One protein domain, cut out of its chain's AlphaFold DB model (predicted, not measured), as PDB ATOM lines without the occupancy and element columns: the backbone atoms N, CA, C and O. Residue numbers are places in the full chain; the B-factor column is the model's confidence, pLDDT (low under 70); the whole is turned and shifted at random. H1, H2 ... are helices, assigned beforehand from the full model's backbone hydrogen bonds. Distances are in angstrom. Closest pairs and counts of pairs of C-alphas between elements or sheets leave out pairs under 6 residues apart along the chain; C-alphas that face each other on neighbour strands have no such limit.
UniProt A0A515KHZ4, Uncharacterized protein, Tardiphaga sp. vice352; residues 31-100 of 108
ATOM      1  N   ALA A  31     -45.383 -47.108 -36.884       87.44
ATOM      2  CA  ALA A  31     -46.273 -46.616 -37.934       87.44
ATOM      3  C   ALA A  31     -46.024 -45.129 -38.250       87.44
ATOM      4  O   ALA A  31     -46.026 -44.723 -39.413       87.44
ATOM      5  N   ALA A  32     -45.761 -44.310 -37.228       87.50
ATOM      6  CA  ALA A  32     -45.406 -42.906 -37.410       87.50
ATOM      7  C   ALA A  32     -44.047 -42.732 -38.114       87.50
ATOM      8  O   ALA A  32     -43.928 -41.867 -38.984       87.50
ATOM      9  N   ALA A  33     -43.051 -43.561 -37.788       87.88
ATOM     10  CA  ALA A  33     -41.753 -43.555 -38.458       87.88
ATOM     11  C   ALA A  33     -41.876 -43.935 -39.943       87.88
ATOM     12  O   ALA A  33     -41.325 -43.236 -40.789       87.88
ATOM     13  N   GLN A  34     -42.666 -44.964 -40.269       86.44
ATOM     14  CA  GLN A  34     -42.960 -45.351 -41.656       86.44
ATOM     15  C   GLN A  34     -43.624 -44.206 -42.433       86.44
ATOM     16  O   GLN A  34     -43.165 -43.828 -43.508       86.44
ATOM     17  N   CYS A  35     -44.653 -43.573 -41.853       83.62
ATOM     18  CA  CYS A  35     -45.313 -42.416 -42.469       83.62
ATOM     19  C   CYS A  35     -44.340 -41.259 -42.752       83.62
ATOM     20  O   CYS A  35     -44.490 -40.532 -43.737       83.62
ATOM     21  N   GLU A  36     -43.368 -41.049 -41.866       84.62
ATOM     22  CA  GLU A  36     -42.369 -39.996 -42.004       84.62
ATOM     23  C   GLU A  36     -41.324 -40.327 -43.079       84.62
ATOM     24  O   GLU A  36     -40.982 -39.447 -43.871       84.62
ATOM     25  N   VAL A  37     -40.879 -41.582 -43.183       83.50
ATOM     26  CA  VAL A  37     -40.026 -42.052 -44.291       83.50
ATOM     27  C   VAL A  37     -40.729 -41.859 -45.630       83.50
ATOM     28  O   VAL A  37     -40.174 -41.232 -46.534       83.50
ATOM     29  N   ASP A  38     -41.985 -42.291 -45.735       76.56
ATOM     30  CA  ASP A  38     -42.803 -42.100 -46.933       76.56
ATOM     31  C   ASP A  38     -42.899 -40.630 -47.326       76.56
ATOM     32  O   ASP A  38     -42.794 -40.271 -48.506       76.56
ATOM     33  N   ARG A  39     -43.087 -39.756 -46.334       76.00
ATOM     34  CA  ARG A  39     -43.110 -38.311 -46.544       76.00
ATOM     35  C   ARG A  39     -41.772 -37.820 -47.091       76.00
ATOM     36  O   ARG A  39     -41.773 -37.118 -48.097       76.00
ATOM     37  N   GLN A  40     -40.652 -38.203 -46.481       79.06
ATOM     38  CA  GLN A  40     -39.316 -37.795 -46.924       79.06
ATOM     39  C   GLN A  40     -39.013 -38.266 -48.353       79.06
ATOM     40  O   GLN A  40     -38.529 -37.476 -49.163       79.06
ATOM     41  N   ILE A  41     -39.368 -39.509 -48.698       74.62
ATOM     42  CA  ILE A  41     -39.230 -40.051 -50.059       74.62
ATOM     43  C   ILE A  41     -40.083 -39.246 -51.046       74.62
ATOM     44  O   ILE A  41     -39.606 -38.868 -52.122       74.62
ATOM     45  N   CYS A  42     -41.338 -38.959 -50.690       70.31
ATOM     46  CA  CYS A  42     -42.235 -38.158 -51.520       70.31
ATOM     47  C   CYS A  42     -41.698 -36.739 -51.749       70.31
ATOM     48  O   CYS A  42     -41.782 -36.230 -52.871       70.31
ATOM     49  N   ASP A  43     -41.164 -36.108 -50.705       72.62
ATOM     50  CA  ASP A  43     -40.648 -34.742 -50.743       72.62
ATOM     51  C   ASP A  43     -39.368 -34.667 -51.588       72.62
ATOM     52  O   ASP A  43     -39.279 -33.835 -52.496       72.62
ATOM     53  N   ALA A  44     -38.418 -35.585 -51.365       71.06
ATOM     54  CA  ALA A  44     -37.154 -35.661 -52.101       71.06
ATOM     55  C   ALA A  44     -37.367 -35.843 -53.611       71.06
ATOM     56  O   ALA A  44     -36.718 -35.189 -54.426       71.06
ATOM     57  N   ASN A  45     -38.334 -36.676 -53.994       64.88
ATOM     58  CA  ASN A  45     -38.612 -36.975 -55.398       64.88
ATOM     59  C   ASN A  45     -39.585 -35.994 -56.058       64.88
ATOM     60  O   ASN A  45     -40.038 -36.224 -57.180       64.88
ATOM     61  N   ARG A  46     -39.972 -34.914 -55.361       64.69
ATOM     62  CA  ARG A  46     -41.056 -34.017 -55.791       64.69
ATOM     63  C   ARG A  46     -42.339 -34.783 -56.149       64.69
ATOM     64  O   ARG A  46     -43.166 -34.277 -56.908       64.69
ATOM     65  N   GLY A  47     -42.535 -35.987 -55.604       60.53
ATOM     66  CA  GLY A  47     -43.632 -36.894 -55.953       60.53
ATOM     67  C   GLY A  47     -45.001 -36.271 -55.677       60.53
ATOM     68  O   GLY A  47     -45.983 -36.555 -56.362       60.53
ATOM     69  N   ALA A  48     -45.053 -35.322 -54.737       60.03
ATOM     70  CA  ALA A  48     -46.237 -34.520 -54.485       60.03
ATOM     71  C   ALA A  48     -46.624 -33.612 -55.662       60.03
ATOM     72  O   ALA A  48     -47.818 -33.422 -55.831       60.03
ATOM     73  N   LEU A  49     -45.691 -33.087 -56.476       60.47
ATOM     74  CA  LEU A  49     -45.985 -32.178 -57.604       60.47
ATOM     75  C   LEU A  49     -46.783 -32.860 -58.719       60.47
ATOM     76  O   LEU A  49     -47.637 -32.223 -59.334       60.47
ATOM     77  N   TYR A  50     -46.538 -34.151 -58.936       63.06
ATOM     78  CA  TYR A  50     -47.185 -34.949 -59.981       63.06
ATOM     79  C   TYR A  50     -48.275 -35.878 -59.436       63.06
ATOM     80  O   TYR A  50     -48.947 -36.565 -60.200       63.06
ATOM     81  N   CYS A  51     -48.497 -35.882 -58.115       70.94
ATOM     82  CA  CYS A  51     -49.564 -36.658 -57.497       70.94
ATOM     83  C   CYS A  51     -50.921 -36.250 -58.096       70.94
ATOM     84  O   CYS A  51     -51.200 -35.050 -58.140       70.94
ATOM     85  N   PRO A  52     -51.810 -37.187 -58.483       70.19
ATOM     86  CA  PRO A  52     -53.126 -36.855 -59.039       70.19
ATOM     87  C   PRO A  52     -54.020 -36.098 -58.042       70.19
ATOM     88  O   PRO A  52     -54.847 -35.273 -58.438       70.19
ATOM     89  N   SER A  53     -53.794 -36.269 -56.735       73.44
ATOM     90  CA  SER A  53     -54.501 -35.527 -55.688       73.44
ATOM     91  C   SER A  53     -54.049 -34.063 -55.604       73.44
ATOM     92  O   SER A  53     -52.932 -33.749 -55.185       73.44
ATOM     93  N   ARG A  54     -54.972 -33.132 -55.891       76.00
ATOM     94  CA  ARG A  54     -54.748 -31.681 -55.728       76.00
ATOM     95  C   ARG A  54     -54.430 -31.291 -54.278       76.00
ATOM     96  O   ARG A  54     -53.694 -30.332 -54.055       76.00
ATOM     97  N   LYS A  55     -54.961 -32.032 -53.295       76.25
ATOM     98  CA  LYS A  55     -54.702 -31.790 -51.866       76.25
ATOM     99  C   LYS A  55     -53.247 -32.116 -51.506       76.25
ATOM    100  O   LYS A  55     -52.606 -31.303 -50.847       76.25
ATOM    101  N   CYS A  56     -52.716 -33.235 -52.004       74.31
ATOM    102  CA  CYS A  56     -51.313 -33.617 -51.807       74.31
ATOM    103  C   CYS A  56     -50.358 -32.639 -52.512       74.31
ATOM    104  O   CYS A  56     -49.407 -32.171 -51.890       74.31
ATOM    105  N   ARG A  57     -50.670 -32.235 -53.759       75.38
ATOM    106  CA  ARG A  57     -49.921 -31.188 -54.488       75.38
ATOM    107  C   ARG A  57     -49.805 -29.897 -53.677       75.38
ATOM    108  O   ARG A  57     -48.710 -29.374 -53.495       75.38
ATOM    109  N   ARG A  58     -50.933 -29.390 -53.160       75.00
ATOM    110  CA  ARG A  58     -50.972 -28.141 -52.379       75.00
ATOM    111  C   ARG A  58     -50.216 -28.252 -51.057       75.00
ATOM    112  O   ARG A  58     -49.519 -27.317 -50.688       75.00
ATOM    113  N   ALA A  59     -50.362 -29.372 -50.352       72.19
ATOM    114  CA  ALA A  59     -49.687 -29.601 -49.079       72.19
ATOM    115  C   ALA A  59     -48.195 -29.941 -49.237       72.19
ATOM    116  O   ALA A  59     -47.503 -30.029 -48.229       72.19
ATOM    117  N   ARG A  60     -47.724 -30.151 -50.479       66.62
ATOM    118  CA  ARG A  60     -46.371 -30.620 -50.817       66.62
ATOM    119  C   ARG A  60     -45.943 -31.850 -50.012       66.62
ATOM    120  O   ARG A  60     -44.777 -31.984 -49.700       66.62
ATOM    121  N   ARG A  61     -46.897 -32.715 -49.669       61.88
ATOM    122  CA  ARG A  61     -46.686 -33.972 -48.944       61.88
ATOM    123  C   ARG A  61     -47.819 -34.940 -49.262       61.88
ATOM    124  O   ARG A  61     -48.926 -34.502 -49.602       61.88
ATOM    125  N   CYS A  62     -47.580 -36.242 -49.127       68.88
ATOM    126  CA  CYS A  62     -48.667 -37.212 -49.207       68.88
ATOM    127  C   CYS A  62     -49.608 -37.043 -48.000       68.88
ATOM    128  O   CYS A  62     -49.156 -36.893 -46.869       68.88
ATOM    129  N   LEU A  63     -50.921 -37.035 -48.242       70.38
ATOM    130  CA  LEU A  63     -51.939 -36.923 -47.189       70.38
ATOM    131  C   LEU A  63     -52.628 -38.260 -46.877       70.38
ATOM    132  O   LEU A  63     -53.601 -38.242 -46.130       70.38
ATOM    133  N   TRP A  64     -52.169 -39.371 -47.476       65.25
ATOM    134  CA  TRP A  64     -52.558 -40.756 -47.142       65.25
ATOM    135  C   TRP A  64     -54.074 -40.975 -46.933       65.25
ATOM    136  O   TRP A  64     -54.516 -41.718 -46.066       65.25
ATOM    137  N   ARG A  65     -54.910 -40.297 -47.732       55.44
ATOM    138  CA  ARG A  65     -56.383 -40.373 -47.637       55.44
ATOM    139  C   ARG A  65     -57.045 -41.140 -48.783       55.44
ATOM    140  O   ARG A  65     -58.267 -41.225 -48.807       55.44
ATOM    141  N   ALA A  66     -56.277 -41.658 -49.742       52.53
ATOM    142  CA  ALA A  66     -56.819 -42.411 -50.871       52.53
ATOM    143  C   ALA A  66     -55.824 -43.477 -51.375       52.53
ATOM    144  O   ALA A  66     -54.627 -43.189 -51.433       52.53
ATOM    145  N   PRO A  67     -56.306 -44.651 -51.831       53.84
ATOM    146  CA  PRO A  67     -55.471 -45.747 -52.352       53.84
ATOM    147  C   PRO A  67     -54.677 -45.378 -53.618       53.84
ATOM    148  O   PRO A  67     -53.734 -46.057 -53.995       53.84
ATOM    149  N   ILE A  68     -55.029 -44.261 -54.260       52.19
ATOM    150  CA  ILE A  68     -54.391 -43.736 -55.478       52.19
ATOM    151  C   ILE A  68     -53.080 -42.985 -55.143       52.19
ATOM    152  O   ILE A  68     -52.299 -42.627 -56.020       52.19
ATOM    153  N   CYS A  69     -52.822 -42.702 -53.863       58.03
ATOM    154  CA  CYS A  69     -51.706 -41.874 -53.409       58.03
ATOM    155  C   CYS A  69     -50.431 -42.673 -53.100       58.03
ATOM    156  O   CYS A  69     -49.775 -42.368 -52.107       58.03
ATOM    157  N   ALA A  70     -50.047 -43.631 -53.946       55.22
ATOM    158  CA  ALA A  70     -48.805 -44.389 -53.777       55.22
ATOM    159  C   ALA A  70     -47.693 -43.942 -54.756       55.22
ATOM    160  O   ALA A  70     -47.395 -44.657 -55.711       55.22
ATOM    161  N   PRO A  71     -47.023 -42.789 -54.529       51.34
ATOM    162  CA  PRO A  71     -45.737 -42.472 -55.157       51.34
ATOM    163  C   PRO A  71     -44.697 -43.587 -54.990       51.34
ATOM    164  O   PRO A  71     -43.839 -43.745 -55.850       51.34
ATOM    165  N   LEU A  72     -44.806 -44.392 -53.926       48.78
ATOM    166  CA  LEU A  72     -43.952 -45.553 -53.655       48.78
ATOM    167  C   LEU A  72     -43.881 -46.548 -54.827       48.78
ATOM    168  O   LEU A  72     -42.829 -47.139 -55.049       48.78
ATOM    169  N   LEU A  73     -44.950 -46.680 -55.628       49.53
ATOM    170  CA  LEU A  73     -44.960 -47.566 -56.800       49.53
ATOM    171  C   LEU A  73     -44.020 -47.100 -57.923       49.53
ATOM    172  O   LEU A  73     -43.559 -47.928 -58.703       49.53
ATOM    173  N   LEU A  74     -43.724 -45.797 -58.014       50.53
ATOM    174  CA  LEU A  74     -42.849 -45.240 -59.054       50.53
ATOM    175  C   LEU A  74     -41.368 -45.243 -58.662       50.53
ATOM    176  O   LEU A  74     -40.518 -45.255 -59.546       50.53
ATOM    177  N   PHE A  75     -41.053 -45.236 -57.364       58.34
ATOM    178  CA  PHE A  75     -39.677 -45.058 -56.880       58.34
ATOM    179  C   PHE A  75     -39.027 -46.333 -56.325       58.34
ATOM    180  O   PHE A  75     -37.882 -46.254 -55.895       58.34
ATOM    181  N   GLN A  76     -39.737 -47.475 -56.353       57.12
ATOM    182  CA  GLN A  76     -39.271 -48.831 -55.998       57.12
ATOM    183  C   GLN A  76     -38.134 -48.856 -54.962       57.12
ATOM    184  O   GLN A  76     -37.046 -49.377 -55.211       57.12
ATOM    185  N   VAL A  77     -38.376 -48.283 -53.781       66.19
ATOM    186  CA  VAL A  77     -37.457 -48.471 -52.657       66.19
ATOM    187  C   VAL A  77     -37.526 -49.943 -52.274       66.19
ATOM    188  O   VAL A  77     -38.614 -50.498 -52.104       66.19
ATOM    189  N   SER A  78     -36.371 -50.605 -52.191       78.50
ATOM    190  CA  SER A  78     -36.350 -52.008 -51.794       78.50
ATOM    191  C   SER A  78     -36.892 -52.147 -50.363       78.50
ATOM    192  O   SER A  78     -36.612 -51.287 -49.523       78.50
ATOM    193  N   PRO A  79     -37.608 -53.236 -50.029       78.62
ATOM    194  CA  PRO A  79     -38.137 -53.436 -48.677       78.62
ATOM    195  C   PRO A  79     -37.059 -53.377 -47.584       78.62
ATOM    196  O   PRO A  79     -37.310 -52.916 -46.475       78.62
ATOM    197  N   ALA A  80     -35.836 -53.815 -47.903       80.50
ATOM    198  CA  ALA A  80     -34.699 -53.734 -46.992       80.50
ATOM    199  C   ALA A  80     -34.294 -52.280 -46.703       80.50
ATOM    200  O   ALA A  80     -34.053 -51.929 -45.549       80.50
ATOM    201  N   ARG A  81     -34.260 -51.428 -47.735       80.62
ATOM    202  CA  ARG A  81     -33.902 -50.016 -47.585       80.62
ATOM    203  C   ARG A  81     -34.997 -49.222 -46.879       80.62
ATOM    204  O   ARG A  81     -34.686 -48.361 -46.065       80.62
ATOM    205  N   ASP A  82     -36.258 -49.527 -47.164       81.94
ATOM    206  CA  ASP A  82     -37.407 -48.918 -46.489       81.94
ATOM    207  C   ASP A  82     -37.392 -49.199 -44.979       81.94
ATOM    208  O   ASP A  82     -37.511 -48.291 -44.150       81.94
ATOM    209  N   ARG A  83     -37.124 -50.458 -44.614       86.44
ATOM    210  CA  ARG A  83     -36.954 -50.859 -43.219       86.44
ATOM    211  C   ARG A  83     -35.791 -50.130 -42.550       86.44
ATOM    212  O   ARG A  83     -35.969 -49.608 -41.457       86.44
ATOM    213  N   GLU A  84     -34.631 -50.059 -43.201       91.12
ATOM    214  CA  GLU A  84     -33.455 -49.359 -42.667       91.12
ATOM    215  C   GLU A  84     -33.746 -47.872 -42.396       91.12
ATOM    216  O   GLU A  84     -33.438 -47.356 -41.321       91.12
ATOM    217  N   LEU A  85     -34.388 -47.182 -43.343       87.94
ATOM    218  CA  LEU A  85     -34.785 -45.780 -43.181       87.94
ATOM    219  C   LEU A  85     -35.804 -45.614 -42.047       87.94
ATOM    220  O   LEU A  85     -35.696 -44.683 -41.245       87.94
ATOM    221  N   THR A  86     -36.758 -46.538 -41.938       89.00
ATOM    222  CA  THR A  86     -37.752 -46.546 -40.856       89.00
ATOM    223  C   THR A  86     -37.084 -46.718 -39.496       89.00
ATOM    224  O   THR A  86     -37.406 -45.984 -38.563       89.00
ATOM    225  N   GLU A  87     -36.110 -47.622 -39.375       93.44
ATOM    226  CA  GLU A  87     -35.344 -47.832 -38.141       93.44
ATOM    227  C   GLU A  87     -34.543 -46.582 -37.746       93.44
ATOM    228  O   GLU A  87     -34.503 -46.225 -36.563       93.44
ATOM    229  N   GLN A  88     -33.961 -45.867 -38.715       93.06
ATOM    230  CA  GLN A  88     -33.255 -44.603 -38.469       93.06
ATOM    231  C   GLN A  88     -34.203 -43.520 -37.935       93.06
ATOM    232  O   GLN A  88     -33.923 -42.911 -36.898       93.06
ATOM    233  N   VAL A  89     -35.348 -43.312 -38.594       91.62
ATOM    234  CA  VAL A  89     -36.358 -42.331 -38.160       91.62
ATOM    235  C   VAL A  89     -36.926 -42.702 -36.791       91.62
ATOM    236  O   VAL A  89     -36.994 -41.852 -35.902       91.62
ATOM    237  N   TYR A  90     -37.267 -43.973 -36.582       92.56
ATOM    238  CA  TYR A  90     -37.750 -44.479 -35.301       92.56
ATOM    239  C   TYR A  90     -36.733 -44.227 -34.180       92.56
ATOM    240  O   TYR A  90     -37.081 -43.682 -33.132       92.56
ATOM    241  N   THR A  91     -35.459 -44.554 -34.411       93.50
ATOM    242  CA  THR A  91     -34.379 -44.319 -33.443       93.50
ATOM    243  C   THR A  91     -34.265 -42.837 -33.105       93.50
ATOM    244  O   THR A  91     -34.218 -42.476 -31.927       93.50
ATOM    245  N   GLN A  92     -34.308 -41.964 -34.114       92.62
ATOM    246  CA  GLN A  92     -34.264 -40.521 -33.910       92.62
ATOM    247  C   GLN A  92     -35.456 -40.020 -33.079       92.62
ATOM    248  O   GLN A  92     -35.264 -39.234 -32.152       92.62
ATOM    249  N   MET A  93     -36.671 -40.512 -33.338       90.19
ATOM    250  CA  MET A  93     -37.859 -40.175 -32.543       90.19
ATOM    251  C   MET A  93     -37.694 -40.577 -31.071       90.19
ATOM    252  O   MET A  93     -38.025 -39.793 -30.175       90.19
ATOM    253  N   GLN A  94     -37.153 -41.771 -30.802       90.69
ATOM    254  CA  GLN A  94     -36.891 -42.231 -29.435       90.69
ATOM    255  C   GLN A  94     -35.818 -41.377 -28.745       90.69
ATOM    256  O   GLN A  94     -35.986 -41.013 -27.579       90.69
ATOM    257  N   LEU A  95     -34.748 -41.003 -29.455       90.19
ATOM    258  CA  LEU A  95     -33.717 -40.096 -28.939       90.19
ATOM    259  C   LEU A  95     -34.297 -38.720 -28.593       90.19
ATOM    260  O   LEU A  95     -34.052 -38.216 -27.498       90.19
ATOM    261  N   THR A  96     -35.124 -38.140 -29.467       87.50
ATOM    262  CA  THR A  96     -35.787 -36.852 -29.217       87.50
ATOM    263  C   THR A  96     -36.720 -36.912 -28.007       87.50
ATOM    264  O   THR A  96     -36.724 -35.987 -27.197       87.50
ATOM    265  N   ARG A  97     -37.474 -38.003 -27.817       84.31
ATOM    266  CA  ARG A  97     -38.304 -38.173 -26.611       84.31
ATOM    267  C   ARG A  97     -37.475 -38.293 -25.345       84.31
ATOM    268  O   ARG A  97     -37.797 -37.638 -24.359       84.31
ATOM    269  N   ARG A  98     -36.404 -39.092 -25.370       86.19
ATOM    270  CA  ARG A  98     -35.478 -39.212 -24.233       86.19
ATOM    271  C   ARG A  98     -34.893 -37.851 -23.868       86.19
ATOM    272  O   ARG A  98     -34.940 -37.481 -22.701       86.19
ATOM    273  N   ALA A  99     -34.444 -37.086 -24.863       83.88
ATOM    274  CA  ALA A  99     -33.940 -35.729 -24.678       83.88
ATOM    275  C   ALA A  99     -35.004 -34.764 -24.121       83.88
ATOM    276  O   ALA A  99     -34.692 -33.924 -23.286       83.88
ATOM    277  N   ALA A 100     -36.269 -34.888 -24.533       80.12
ATOM    278  CA  ALA A 100     -37.360 -34.069 -23.999       80.12
ATOM    279  C   ALA A 100     -37.689 -34.390 -22.528       80.12
ATOM    280  O   ALA A 100     -38.109 -33.503 -21.784       80.12
TER     281      ALA A 100
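This is residues 31 to 100 of the 108 residues of an uncharacterized protein of Tardiphaga sp. vice352 (UniProt A0A515KHZ4). The first part of helix H1 meets the long helix H5 steeply, and beyond H1's other end lies a small head of short helices H2 and H3. Short H4 lies on the way back to H5, whose residues 94 to 100 stick out. The printed part has 70 residues with five named helices, H1 to H5 along the chain, and no named strand: all helix. It is only just compact, close to loose, with radius of gyration of the C-alphas 13.1 A and spans 39 by 27 by 19 A.

H5, residues 79 to 100, touches H1, residues 31 to 44, through H1's residues 33 to 37 alone; the closest C-alphas, of Ala 33 and Tyr 90, are 5.2 A apart. They run opposite ways at a steep tilt of 68 degrees, only just short of about perpendicular. H2, residues 47 to 50, and H3, residues 54 to 59, touch only at the corner, closest at C-alphas 48 and 57, 5.0 A. H4, residues 72 to 75, is close to H1 but not clearly touching, closest at C-alphas 72 and 38, 7.6 A. Every O i to N i+4 pair is within hydrogen-bond range in H1, H3 and H5; H2 and H4 are too short for one.

H5 runs 31.4 A from C-alpha 79 to C-alpha 100 at (-37.360, -34.069, -23.999). H1 runs 20.1 A from C-alpha 31 at (-46.273, -46.616, -37.934).

The farthest C-alphas, of Pro 52 and Ala 99, are 39.4 A apart. The printed part has no cut; the H3 to H4 link is long. Residues 45 to 50, 60 to 62 and 64 to 77 have pLDDT under 70.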